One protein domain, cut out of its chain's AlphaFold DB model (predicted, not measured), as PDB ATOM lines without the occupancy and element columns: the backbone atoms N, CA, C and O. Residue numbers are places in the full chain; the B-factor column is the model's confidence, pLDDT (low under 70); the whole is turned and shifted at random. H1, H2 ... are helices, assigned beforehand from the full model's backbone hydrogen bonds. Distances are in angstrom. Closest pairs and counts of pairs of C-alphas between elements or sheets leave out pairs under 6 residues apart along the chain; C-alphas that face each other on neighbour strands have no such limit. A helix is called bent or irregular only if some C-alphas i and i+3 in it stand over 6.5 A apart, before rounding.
ATOM      1  N   TRP A  17       6.412  -3.647  20.168       92.56
ATOM      2  CA  TRP A  17       5.832  -2.398  20.683       92.56
ATOM      3  C   TRP A  17       5.149  -2.594  22.041       92.56
ATOM      4  O   TRP A  17       4.650  -3.678  22.340       92.56
ATOM      5  N   GLU A  18       5.097  -1.557  22.876       93.06
ATOM      6  CA  GLU A  18       4.530  -1.660  24.228       93.06
ATOM      7  C   GLU A  18       3.002  -1.747  24.200       93.06
ATOM      8  O   GLU A  18       2.404  -2.577  24.892       93.06
ATOM      9  N   THR A  19       2.355  -0.935  23.362       96.50
ATOM     10  CA  THR A  19       0.894  -0.884  23.299       96.50
ATOM     11  C   THR A  19       0.329  -1.732  22.166       96.50
ATOM     12  O   THR A  19       0.917  -1.898  21.097       96.50
ATOM     13  N   GLU A  20      -0.883  -2.240  22.378       94.75
ATOM     14  CA  GLU A  20      -1.626  -2.975  21.354       94.75
ATOM     15  C   GLU A  20      -1.928  -2.107  20.120       94.75
ATOM     16  O   GLU A  20      -1.833  -2.567  18.985       94.75
ATOM     17  N   SER A  21      -2.218  -0.819  20.317       95.88
ATOM     18  CA  SER A  21      -2.448   0.127  19.219       95.88
ATOM     19  C   SER A  21      -1.230   0.306  18.312       95.88
ATOM     20  O   SER A  21      -1.384   0.413  17.095       95.88
ATOM     21  N   GLU A  22      -0.027   0.335  18.887       95.50
ATOM     22  CA  GLU A  22       1.220   0.460  18.128       95.50
ATOM     23  C   GLU A  22       1.538  -0.828  17.376       95.50
ATOM     24  O   GLU A  22       1.859  -0.761  16.191       95.50
ATOM     25  N   ARG A  23       1.351  -1.994  18.015       95.00
ATOM     26  CA  ARG A  23       1.473  -3.297  17.342       95.00
ATOM     27  C   ARG A  23       0.548  -3.378  16.131       95.00
ATOM     28  O   ARG A  23       1.008  -3.636  15.025       95.00
ATOM     29  N   GLN A  24      -0.730  -3.037  16.298       95.25
ATOM     30  CA  GLN A  24      -1.701  -3.043  15.198       95.25
ATOM     31  C   GLN A  24      -1.368  -2.031  14.095       95.25
ATOM     32  O   GLN A  24      -1.660  -2.256  12.917       95.25
ATOM     33  N   LEU A  25      -0.800  -0.876  14.449       95.75
ATOM     34  CA  LEU A  25      -0.327   0.086  13.457       95.75
ATOM     35  C   LEU A  25       0.866  -0.475  12.674       95.75
ATOM     36  O   LEU A  25       0.858  -0.403  11.443       95.75
ATOM     37  N   CYS A  26       1.839  -1.067  13.369       95.44
ATOM     38  CA  CYS A  26       3.003  -1.712  12.772       95.44
ATOM     39  C   CYS A  26       2.583  -2.858  11.840       95.44
ATOM     40  O   CYS A  26       2.967  -2.864  10.673       95.44
ATOM     41  N   ASP A  27       1.698  -3.748  12.287       94.12
ATOM     42  CA  ASP A  27       1.200  -4.875  11.493       94.12
ATOM     43  C   ASP A  27       0.488  -4.418  10.220       94.12
ATOM     44  O   ASP A  27       0.711  -4.972   9.139       94.12
ATOM     45  N   ARG A  28      -0.350  -3.376  10.305       95.75
ATOM     46  CA  ARG A  28      -1.006  -2.798   9.120       95.75
ATOM     47  C   ARG A  28       0.005  -2.176   8.165       95.75
ATOM     48  O   ARG A  28      -0.127  -2.337   6.950       95.75
ATOM     49  N   TYR A  29       1.008  -1.490   8.702       95.88
ATOM     50  CA  TYR A  29       2.076  -0.893   7.911       95.88
ATOM     51  C   TYR A  29       2.893  -1.963   7.172       95.88
ATOM     52  O   TYR A  29       3.035  -1.894   5.948       95.88
ATOM     53  N   LEU A  30       3.351  -2.995   7.884       95.56
ATOM     54  CA  LEU A  30       4.096  -4.117   7.315       95.56
ATOM     55  C   LEU A  30       3.258  -4.900   6.305       95.56
ATOM     56  O   LEU A  30       3.750  -5.215   5.223       95.56
ATOM     57  N   SER A  31       1.977  -5.134   6.601       96.44
ATOM     58  CA  SER A  31       1.053  -5.788   5.671       96.44
ATOM     59  C   SER A  31       0.957  -5.011   4.363       96.44
ATOM     60  O   SER A  31       1.141  -5.589   3.293       96.44
ATOM     61  N   ARG A  32       0.764  -3.687   4.425       96.75
ATOM     62  CA  ARG A  32       0.682  -2.846   3.222       96.75
ATOM     63  C   ARG A  32       1.969  -2.858   2.400       96.75
ATOM     64  O   ARG A  32       1.907  -2.761   1.170       96.75
ATOM     65  N   LEU A  33       3.118  -2.962   3.064       97.00
ATOM     66  CA  LEU A  33       4.428  -3.043   2.426       97.00
ATOM     67  C   LEU A  33       4.841  -4.454   2.016       97.00
ATOM     68  O   LEU A  33       5.844  -4.583   1.313       97.00
ATOM     69  N   ALA A  34       4.086  -5.491   2.381       97.62
ATOM     70  CA  ALA A  34       4.495  -6.878   2.202       97.62
ATOM     71  C   ALA A  34       4.985  -7.215   0.780       97.62
ATOM     72  O   ALA A  34       6.077  -7.776   0.668       97.62
ATOM     73  N   PRO A  35       4.321  -6.784  -0.318       97.88
ATOM     74  CA  PRO A  35       4.819  -7.048  -1.669       97.88
ATOM     75  C   PRO A  35       6.209  -6.461  -1.954       97.88
ATOM     76  O   PRO A  35       6.925  -6.980  -2.800       97.88
ATOM     77  N   ARG A  36       6.594  -5.370  -1.282       97.06
ATOM     78  CA  ARG A  36       7.925  -4.756  -1.413       97.06
ATOM     79  C   ARG A  36       8.933  -5.409  -0.475       97.06
ATOM     80  O   ARG A  36      10.063  -5.649  -0.883       97.06
ATOM     81  N   LEU A  37       8.525  -5.734   0.751       97.06
ATOM     82  CA  LEU A  37       9.387  -6.422   1.716       97.06
ATOM     83  C   LEU A  37       9.823  -7.801   1.203       97.06
ATOM     84  O   LEU A  37      10.957  -8.194   1.436       97.06
ATOM     85  N   LEU A  38       8.989  -8.491   0.415       97.69
ATOM     86  CA  LEU A  38       9.351  -9.763  -0.224       97.69
ATOM     87  C   LEU A  38      10.551  -9.679  -1.183       97.69
ATOM     88  O   LEU A  38      11.153 -10.710  -1.471       97.69
ATOM     89  N   MET A  39      10.933  -8.484  -1.646       96.88
ATOM     90  CA  MET A  39      12.143  -8.283  -2.457       96.88
ATOM     91  C   MET A  39      13.428  -8.336  -1.618       96.88
ATOM     92  O   MET A  39      14.517  -8.448  -2.178       96.88
ATOM     93  N   LEU A  40      13.330  -8.229  -0.287       94.12
ATOM     94  CA  LEU A  40      14.496  -8.276   0.585       94.12
ATOM     95  C   LEU A  40      15.103  -9.692   0.590       94.12
ATOM     96  O   LEU A  40      14.374 -10.687   0.727       94.12
ATOM     97  N   PRO A  41      16.434  -9.808   0.441       91.12
ATOM     98  CA  PRO A  41      17.132 -11.073   0.612       91.12
ATOM     99  C   PRO A  41      17.253 -11.431   2.099       91.12
ATOM    100  O   PRO A  41      17.208 -10.561   2.963       91.12
ATOM    101  N   GLY A  42      17.454 -12.717   2.394       89.94
ATOM    102  CA  GLY A  42      17.806 -13.173   3.746       89.94
ATOM    103  C   GLY A  42      16.672 -13.130   4.774       89.94
ATOM    104  O   GLY A  42      16.931 -13.303   5.962       89.94
ATOM    105  N   LEU A  43      15.423 -12.924   4.346       93.44
ATOM    106  CA  LEU A  43      14.276 -13.026   5.246       93.44
ATOM    107  C   LEU A  43      14.162 -14.452   5.805       93.44
ATOM    108  O   LEU A  43      14.184 -15.411   5.029       93.44
ATOM    109  N   PRO A  44      13.956 -14.627   7.122       93.75
ATOM    110  CA  PRO A  44      13.620 -15.930   7.670       93.75
ATOM    111  C   PRO A  44      12.371 -16.491   6.985       93.75
ATOM    112  O   PRO A  44      11.394 -15.770   6.763       93.75
ATOM    113  N   ARG A  45      12.368 -17.795   6.701       94.88
ATOM    114  CA  ARG A  45      11.270 -18.463   5.982       94.88
ATOM    115  C   ARG A  45       9.890 -18.194   6.598       94.88
ATOM    116  O   ARG A  45       8.927 -17.998   5.863       94.88
ATOM    117  N   SER A  46       9.789 -18.150   7.929       95.44
ATOM    118  CA  SER A  46       8.545 -17.838   8.651       95.44
ATOM    119  C   SER A  46       8.063 -16.404   8.409       95.44
ATOM    120  O   SER A  46       6.881 -16.182   8.150       95.44
ATOM    121  N   VAL A  47       8.979 -15.430   8.435       95.38
ATOM    122  CA  VAL A  47       8.683 -14.023   8.128       95.38
ATOM    123  C   VAL A  47       8.233 -13.896   6.679       95.38
ATOM    124  O   VAL A  47       7.217 -13.258   6.411       95.38
ATOM    125  N   ARG A  48       8.928 -14.561   5.749       97.12
ATOM    126  CA  ARG A  48       8.532 -14.571   4.341       97.12
ATOM    127  C   ARG A  48       7.132 -15.143   4.142       97.12
ATOM    128  O   ARG A  48       6.322 -14.501   3.487       97.12
ATOM    129  N   GLN A  49       6.814 -16.281   4.752       97.31
ATOM    130  CA  GLN A  49       5.482 -16.885   4.657       97.31
ATOM    131  C   GLN A  49       4.376 -15.954   5.185       97.31
ATOM    132  O   GLN A  49       3.303 -15.843   4.581       97.31
ATOM    133  N   ARG A  50       4.637 -15.239   6.289       96.62
ATOM    134  CA  ARG A  50       3.721 -14.213   6.811       96.62
ATOM    135  C   ARG A  50       3.530 -13.074   5.805       96.62
ATOM    136  O   ARG A  50       2.395 -12.671   5.556       96.62
ATOM    137  N   LEU A  51       4.613 -12.591   5.192       97.75
ATOM    138  CA  LEU A  51       4.558 -11.534   4.179       97.75
ATOM    139  C   LEU A  51       3.849 -11.989   2.896       97.75
ATOM    140  O   LEU A  51       3.047 -11.232   2.370       97.75
ATOM    141  N   GLU A  52       4.071 -13.212   2.415       98.00
ATOM    142  CA  GLU A  52       3.334 -13.783   1.275       98.00
ATOM    143  C   GLU A  52       1.833 -13.829   1.561       98.00
ATOM    144  O   GLU A  52       1.026 -13.383   0.747       98.00
ATOM    145  N   THR A  53       1.454 -14.273   2.762       97.75
ATOM    146  CA  THR A  53       0.054 -14.277   3.204       97.75
ATOM    147  C   THR A  53      -0.539 -12.867   3.193       97.75
ATOM    148  O   THR A  53      -1.604 -12.655   2.613       97.75
ATOM    149  N   ALA A  54       0.165 -11.883   3.762       97.44
ATOM    150  CA  ALA A  54      -0.277 -10.490   3.760       97.44
ATOM    151  C   ALA A  54      -0.309  -9.876   2.348       97.44
ATOM    152  O   ALA A  54      -1.184  -9.063   2.052       97.44
ATOM    153  N   ALA A  55       0.608 -10.276   1.464       97.81
ATOM    154  CA  ALA A  55       0.744  -9.759   0.109       97.81
ATOM    155  C   ALA A  55      -0.377 -10.220  -0.838       97.81
ATOM    156  O   ALA A  55      -0.629  -9.544  -1.836       97.81
ATOM    157  N   ARG A  56      -1.089 -11.313  -0.518       95.88
ATOM    158  CA  ARG A  56      -2.208 -11.843  -1.327       95.88
ATOM    159  C   ARG A  56      -3.278 -10.795  -1.639       95.88
ATOM    160  O   ARG A  56      -3.790 -10.766  -2.748       95.88
ATOM    161  N   GLN A  57      -3.563  -9.879  -0.711       95.25
ATOM    162  CA  GLN A  57      -4.556  -8.814  -0.923       95.25
ATOM    163  C   GLN A  57      -4.099  -7.720  -1.917       95.25
ATOM    164  O   GLN A  57      -4.901  -6.885  -2.340       95.25
ATOM    165  N   TYR A  58      -2.818  -7.715  -2.300       96.88
ATOM    166  CA  TYR A  58      -2.190  -6.722  -3.173       96.88
ATOM    167  C   TYR A  58      -1.742  -7.346  -4.504       96.88
ATOM    168  O   TYR A  58      -0.625  -7.112  -4.965       96.88
ATOM    169  N   ALA A  59      -2.623  -8.124  -5.140       96.44
ATOM    170  CA  ALA A  59      -2.354  -8.871  -6.372       96.44
ATOM    171  C   ALA A  59      -1.656  -8.053  -7.481       96.44
ATOM    172  O   ALA A  59      -0.714  -8.539  -8.102       96.44
ATOM    173  N   LEU A  60      -2.056  -6.793  -7.696       96.88
ATOM    174  CA  LEU A  60      -1.432  -5.906  -8.692       96.88
ATOM    175  C   LEU A  60       0.022  -5.538  -8.342       96.88
ATOM    176  O   LEU A  60       0.871  -5.471  -9.230       96.88
ATOM    177  N   ASP A  61       0.312  -5.300  -7.058       97.75
ATOM    178  CA  ASP A  61       1.674  -5.031  -6.586       97.75
ATOM    179  C   ASP A  61       2.521  -6.312  -6.683       97.75
ATOM    180  O   ASP A  61       3.657  -6.260  -7.148       97.75
ATOM    181  N   VAL A  62       1.965  -7.474  -6.319       97.75
ATOM    182  CA  VAL A  62       2.648  -8.774  -6.455       97.75
ATOM    183  C   VAL A  62       2.972  -9.068  -7.917       97.75
ATOM    184  O   VAL A  62       4.111  -9.397  -8.230       97.75
ATOM    185  N   GLU A  63       2.026  -8.885  -8.839       96.94
ATOM    186  CA  GLU A  63       2.289  -9.070 -10.269       96.94
ATOM    187  C   GLU A  63       3.405  -8.137 -10.774       96.94
ATOM    188  O   GLU A  63       4.211  -8.520 -11.619       96.94
ATOM    189  N   ARG A  64       3.487  -6.917 -10.239       96.94
ATOM    190  CA  ARG A  64       4.537  -5.963 -10.601       96.94
ATOM    191  C   ARG A  64       5.910  -6.350 -10.044       96.94
ATOM    192  O   ARG A  64       6.907  -6.155 -10.734       96.94
ATOM    193  N   PHE A  65       5.977  -6.825  -8.801       97.62
ATOM    194  CA  PHE A  65       7.241  -7.005  -8.077       97.62
ATOM    195  C   PHE A  65       7.755  -8.446  -8.044       97.62
ATOM    196  O   PHE A  65       8.941  -8.627  -7.778       97.62
ATOM    197  N   HIS A  66       6.939  -9.458  -8.362       96.56
ATOM    198  CA  HIS A  66       7.362 -10.861  -8.277       96.56
ATOM    199  C   HIS A  66       8.643 -11.223  -9.047       96.56
ATOM    200  O   HIS A  66       9.339 -12.126  -8.586       96.56
ATOM    201  N   PRO A  67       9.019 -10.575 -10.175       97.06
ATOM    202  CA  PRO A  67      10.295 -10.873 -10.829       97.06
ATOM    203  C   PRO A  67      11.520 -10.554  -9.960       97.06
ATOM    204  O   PRO A  67      12.615 -11.012 -10.265       97.06
ATOM    205  N   LEU A  68      11.344  -9.757  -8.901       97.38
ATOM    206  CA  LEU A  68      12.387  -9.344  -7.963       97.38
ATOM    207  C   LEU A  68      12.373 -10.155  -6.660       97.38
ATOM    208  O   LEU A  68      13.148  -9.852  -5.756       97.38
ATOM    209  N   TYR A  69      11.485 -11.144  -6.518       96.88
ATOM    210  CA  TYR A  69      11.439 -11.960  -5.307       96.88
ATOM    211  C   TYR A  69      12.558 -13.001  -5.358       96.88
ATOM    212  O   TYR A  69      12.562 -13.834  -6.265       96.88
ATOM    213  N   PRO A  70      13.508 -12.976  -4.405       96.00
ATOM    214  CA  PRO A  70      14.639 -13.897  -4.420       96.00
ATOM    215  C   PRO A  70      14.213 -15.344  -4.139       96.00
ATOM    216  O   PRO A  70      14.877 -16.277  -4.576       96.00
ATOM    217  N   GLU A  71      13.108 -15.532  -3.419       95.94
ATOM    218  CA  GLU A  71      12.540 -16.834  -3.083       95.94
ATOM    219  C   GLU A  71      11.027 -16.690  -2.824       95.94
ATOM    220  O   GLU A  71      10.541 -15.608  -2.469       95.94
ATOM    221  N   VAL A  72      10.299 -17.797  -2.985       95.69
ATOM    222  CA  VAL A  72       8.862 -17.916  -2.711       95.69
ATOM    223  C   VAL A  72       8.637 -19.193  -1.898       95.69
ATOM    224  O   VAL A  72       9.089 -20.264  -2.300       95.69
ATOM    225  N   VAL A  73       7.977 -19.079  -0.744       96.69
ATOM    226  CA  VAL A  73       7.710 -20.188   0.183       96.69
ATOM    227  C   VAL A  73       6.489 -20.982  -0.255       96.69
ATOM    228  O   VAL A  73       6.542 -22.212  -0.266       96.69
ATOM    229  N   ASP A  74       5.399 -20.292  -0.587       95.94
ATOM    230  CA  ASP A  74       4.164 -20.892  -1.075       95.94
ATOM    231  C   ASP A  74       4.141 -20.907  -2.616       95.94
ATOM    232  O   ASP A  74       3.984 -19.856  -3.243       95.94
ATOM    233  N   PRO A  75       4.273 -22.080  -3.263       93.94
ATOM    234  CA  PRO A  75       4.354 -22.165  -4.720       93.94
ATOM    235  C   PRO A  75       3.086 -21.664  -5.430       93.94
ATOM    236  O   PRO A  75       3.169 -21.206  -6.570       93.94
ATOM    237  N   GLU A  76       1.931 -21.683  -4.758       95.75
ATOM    238  CA  GLU A  76       0.651 -21.245  -5.324       95.75
ATOM    239  C   GLU A  76       0.436 -19.728  -5.206       95.75
ATOM    240  O   GLU A  76      -0.451 -19.166  -5.854       95.75
ATOM    241  N   PHE A  77       1.261 -19.034  -4.415       96.00
ATOM    242  CA  PHE A  77       1.110 -17.605  -4.143       96.00
ATOM    243  C   PHE A  77       1.197 -16.742  -5.411       96.00
ATOM    244  O   PHE A  77       0.286 -15.959  -5.694       96.00
ATOM    245  N   ILE A  78       2.270 -16.887  -6.196       96.25
ATOM    246  CA  ILE A  78       2.486 -16.068  -7.400       96.25
ATOM    247  C   ILE A  78       1.465 -16.378  -8.503       96.25
ATOM    248  O   ILE A  78       0.895 -15.425  -9.044       96.25
ATOM    249  N   PRO A  79       1.182 -17.649  -8.858       97.25
ATOM    250  CA  PRO A  79       0.148 -17.962  -9.841       97.25
ATOM    251  C   PRO A  79      -1.217 -17.367  -9.478       97.25
ATOM    252  O   PRO A  79      -1.821 -16.691 -10.314       97.25
ATOM    253  N   ALA A  80      -1.664 -17.540  -8.229       96.81
ATOM    254  CA  ALA A  80      -2.946 -17.014  -7.766       96.81
ATOM    255  C   ALA A  80      -3.007 -15.482  -7.872       96.81
ATOM    256  O   ALA A  80      -3.944 -14.941  -8.466       96.81
ATOM    257  N   ALA A  81      -1.973 -14.784  -7.389       95.38
ATOM    258  CA  ALA A  81      -1.904 -13.326  -7.457       95.38
ATOM    259  C   ALA A  81      -1.928 -12.804  -8.904       95.38
ATOM    260  O   ALA A  81      -2.591 -11.810  -9.196       95.38
ATOM    261  N   ARG A  82      -1.253 -13.481  -9.842       95.50
ATOM    262  CA  ARG A  82      -1.234 -13.079 -11.261       95.50
ATOM    263  C   ARG A  82      -2.581 -13.286 -11.950       95.50
ATOM    264  O   ARG A  82      -2.982 -12.443 -12.754       95.50
ATOM    265  N   VAL A  83      -3.282 -14.380 -11.648       96.94
ATOM    266  CA  VAL A  83      -4.644 -14.613 -12.156       96.94
ATOM    267  C   VAL A  83      -5.575 -13.515 -11.655       96.94
ATOM    268  O   VAL A  83      -6.256 -12.879 -12.458       96.94
ATOM    269  N   GLU A  84      -5.550 -13.235 -10.354       96.06
ATOM    270  CA  GLU A  84      -6.367 -12.183  -9.757       96.06
ATOM    271  C   GLU A  84      -6.061 -10.803 -10.357       96.06
ATOM    272  O   GLU A  84      -6.974 -10.077 -10.748       96.06
ATOM    273  N   ALA A  85      -4.782 -10.451 -10.498       95.25
ATOM    274  CA  ALA A  85      -4.358  -9.186 -11.083       95.25
ATOM    275  C   ALA A  85      -4.846  -9.018 -12.533       95.25
ATOM    276  O   ALA A  85      -5.304  -7.942 -12.929       95.25
ATOM    277  N   ARG A  86      -4.815 -10.100 -13.321       95.12
ATOM    278  CA  ARG A  86      -5.353 -10.111 -14.685       95.12
ATOM    279  C   ARG A  86      -6.870  -9.917 -14.707       95.12
ATOM    280  O   ARG A  86      -7.351  -9.168 -15.556       95.12
ATOM    281  N   LEU A  87      -7.607 -10.553 -13.792       95.88
ATOM    282  CA  LEU A  87      -9.060 -10.377 -13.663       95.88
ATOM    283  C   LEU A  87      -9.412  -8.927 -13.304       95.88
ATOM    284  O   LEU A  87     -10.217  -8.314 -13.997       95.88
ATOM    285  N   ARG A  88      -8.733  -8.358 -12.305       94.06
ATOM    286  CA  ARG A  88      -8.877  -6.960 -11.866       94.06
ATOM    287  C   ARG A  88      -8.659  -5.951 -12.999       94.06
ATOM    288  O   ARG A  88      -9.503  -5.094 -13.259       94.06
ATOM    289  N   ARG A  89      -7.585  -6.122 -13.783       91.81
ATOM    290  CA  ARG A  89      -7.335  -5.289 -14.976       91.81
ATOM    291  C   ARG A  89      -8.414  -5.418 -16.047       91.81
ATOM    292  O   ARG A  89      -8.695  -4.435 -16.723       91.81
ATOM    293  N   ALA A  90      -8.990  -6.606 -16.222       92.25
ATOM    294  CA  ALA A  90     -10.063  -6.818 -17.188       92.25
ATOM    295  C   ALA A  90     -11.389  -6.180 -16.736       92.25
ATOM    296  O   ALA A  90     -12.165  -5.746 -17.584       92.25
ATOM    297  N   THR A  91     -11.639  -6.099 -15.426       89.31
ATOM    298  CA  THR A  91     -12.860  -5.505 -14.856       89.31
ATOM    299  C   THR A  91     -12.725  -4.025 -14.492       89.31
ATOM    300  O   THR A  91     -13.728  -3.402 -14.154       89.31
ATOM    301  N   GLY A  92     -11.523  -3.444 -14.570       75.75
ATOM    302  CA  GLY A  92     -11.270  -2.032 -14.256       75.75
ATOM    303  C   GLY A  92     -11.325  -1.693 -12.759       75.75
ATOM    304  O   GLY A  92     -11.523  -0.528 -12.422       75.75
TER     305      GLY A  92
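This is residues 17 to 92 of the 93 residues of an uncharacterized protein of Thiohalobacter thiocyanaticus (UniProt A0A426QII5). What would one see first? A sharply bent helix, H2, folds back on itself in the middle as two arms, H2a and H2b; the last part of H1 packs across H2a, and H3 folds back along H2b on the way out. Residues 18 to 24 stick out at one end, and H1 and H3 stay away from each other. What is it made of? The printed part has 76 residues with three named helices, H1, H2 and H3 in that order, and no named strand; the class is all helix. How large is it? It is only just compact, close to loose, with a radius of gyration of the C-alphas of 13.3 A, and only just elongated, with spans of 44 by 29 by 16 A.

Where is the first helix? H1, residues 20 to 37, begins at C-alpha 20 (-1.626, -2.975, 21.354) and measures 22.8 A. It has a kink of 40 degrees near residue 31 and is irregular, with C-alphas 32 and 35 at 7.7 A. What comes next? H2, residues 45 to 68, was assigned as one helix by its hydrogen bonds but is bent, with C-alphas 57 and 60 at 8.9 A. Its arms are H2a, residues 45 to 57, 19.8 A long and irregular with C-alphas 54 and 57 at 6.6 A, and H2b, residues 60 to 68, 14.3 A long and irregular with C-alphas 64 and 67 at 7.6 A. Where is the last helix? H3, residues 77 to 91, measures 21.4 A and ends at C-alpha 91 (-12.860, -5.505, -14.856).

What does H1 touch? With residues 31 to 37 alone it touches H2a, about perpendicular at 85 degrees, the closest C-alphas being those of Ala 34 and Leu 51, 5.1 A apart. With residues 35 to 36 alone it touches H2b at a steep tilt of 62 degrees, the closest C-alphas being those of Pro 35 and Val 62, 5.5 A apart. How does H3 stand? H2b and H3 form a helical hairpin, touching at a steep tilt of 41 degrees, opposite ways, with the C-alphas of Leu 60 and Ala 85 closest at 5.0 A. H3, with residues 77 to 81 alone, only just touches residues 52 to 56 of H2a, with 3 pairs of C-alphas within 8 A, the closest those of Arg 56 and Ala 81 at 6.3 A. What do the backbones show? Every O i to N i+4 pair is within hydrogen-bond range in H3, against 12 of 14 in H1, 8 of 9 in H2a and 3 of 5 in H2b.

How far does it reach? The two C-alphas farthest apart are those of Glu 18 and Ala 90, at 44.2 A. Is anything missing or uncertain? The printed part has no cut, both links are short, and no printed residue is under 70 in pLDDT.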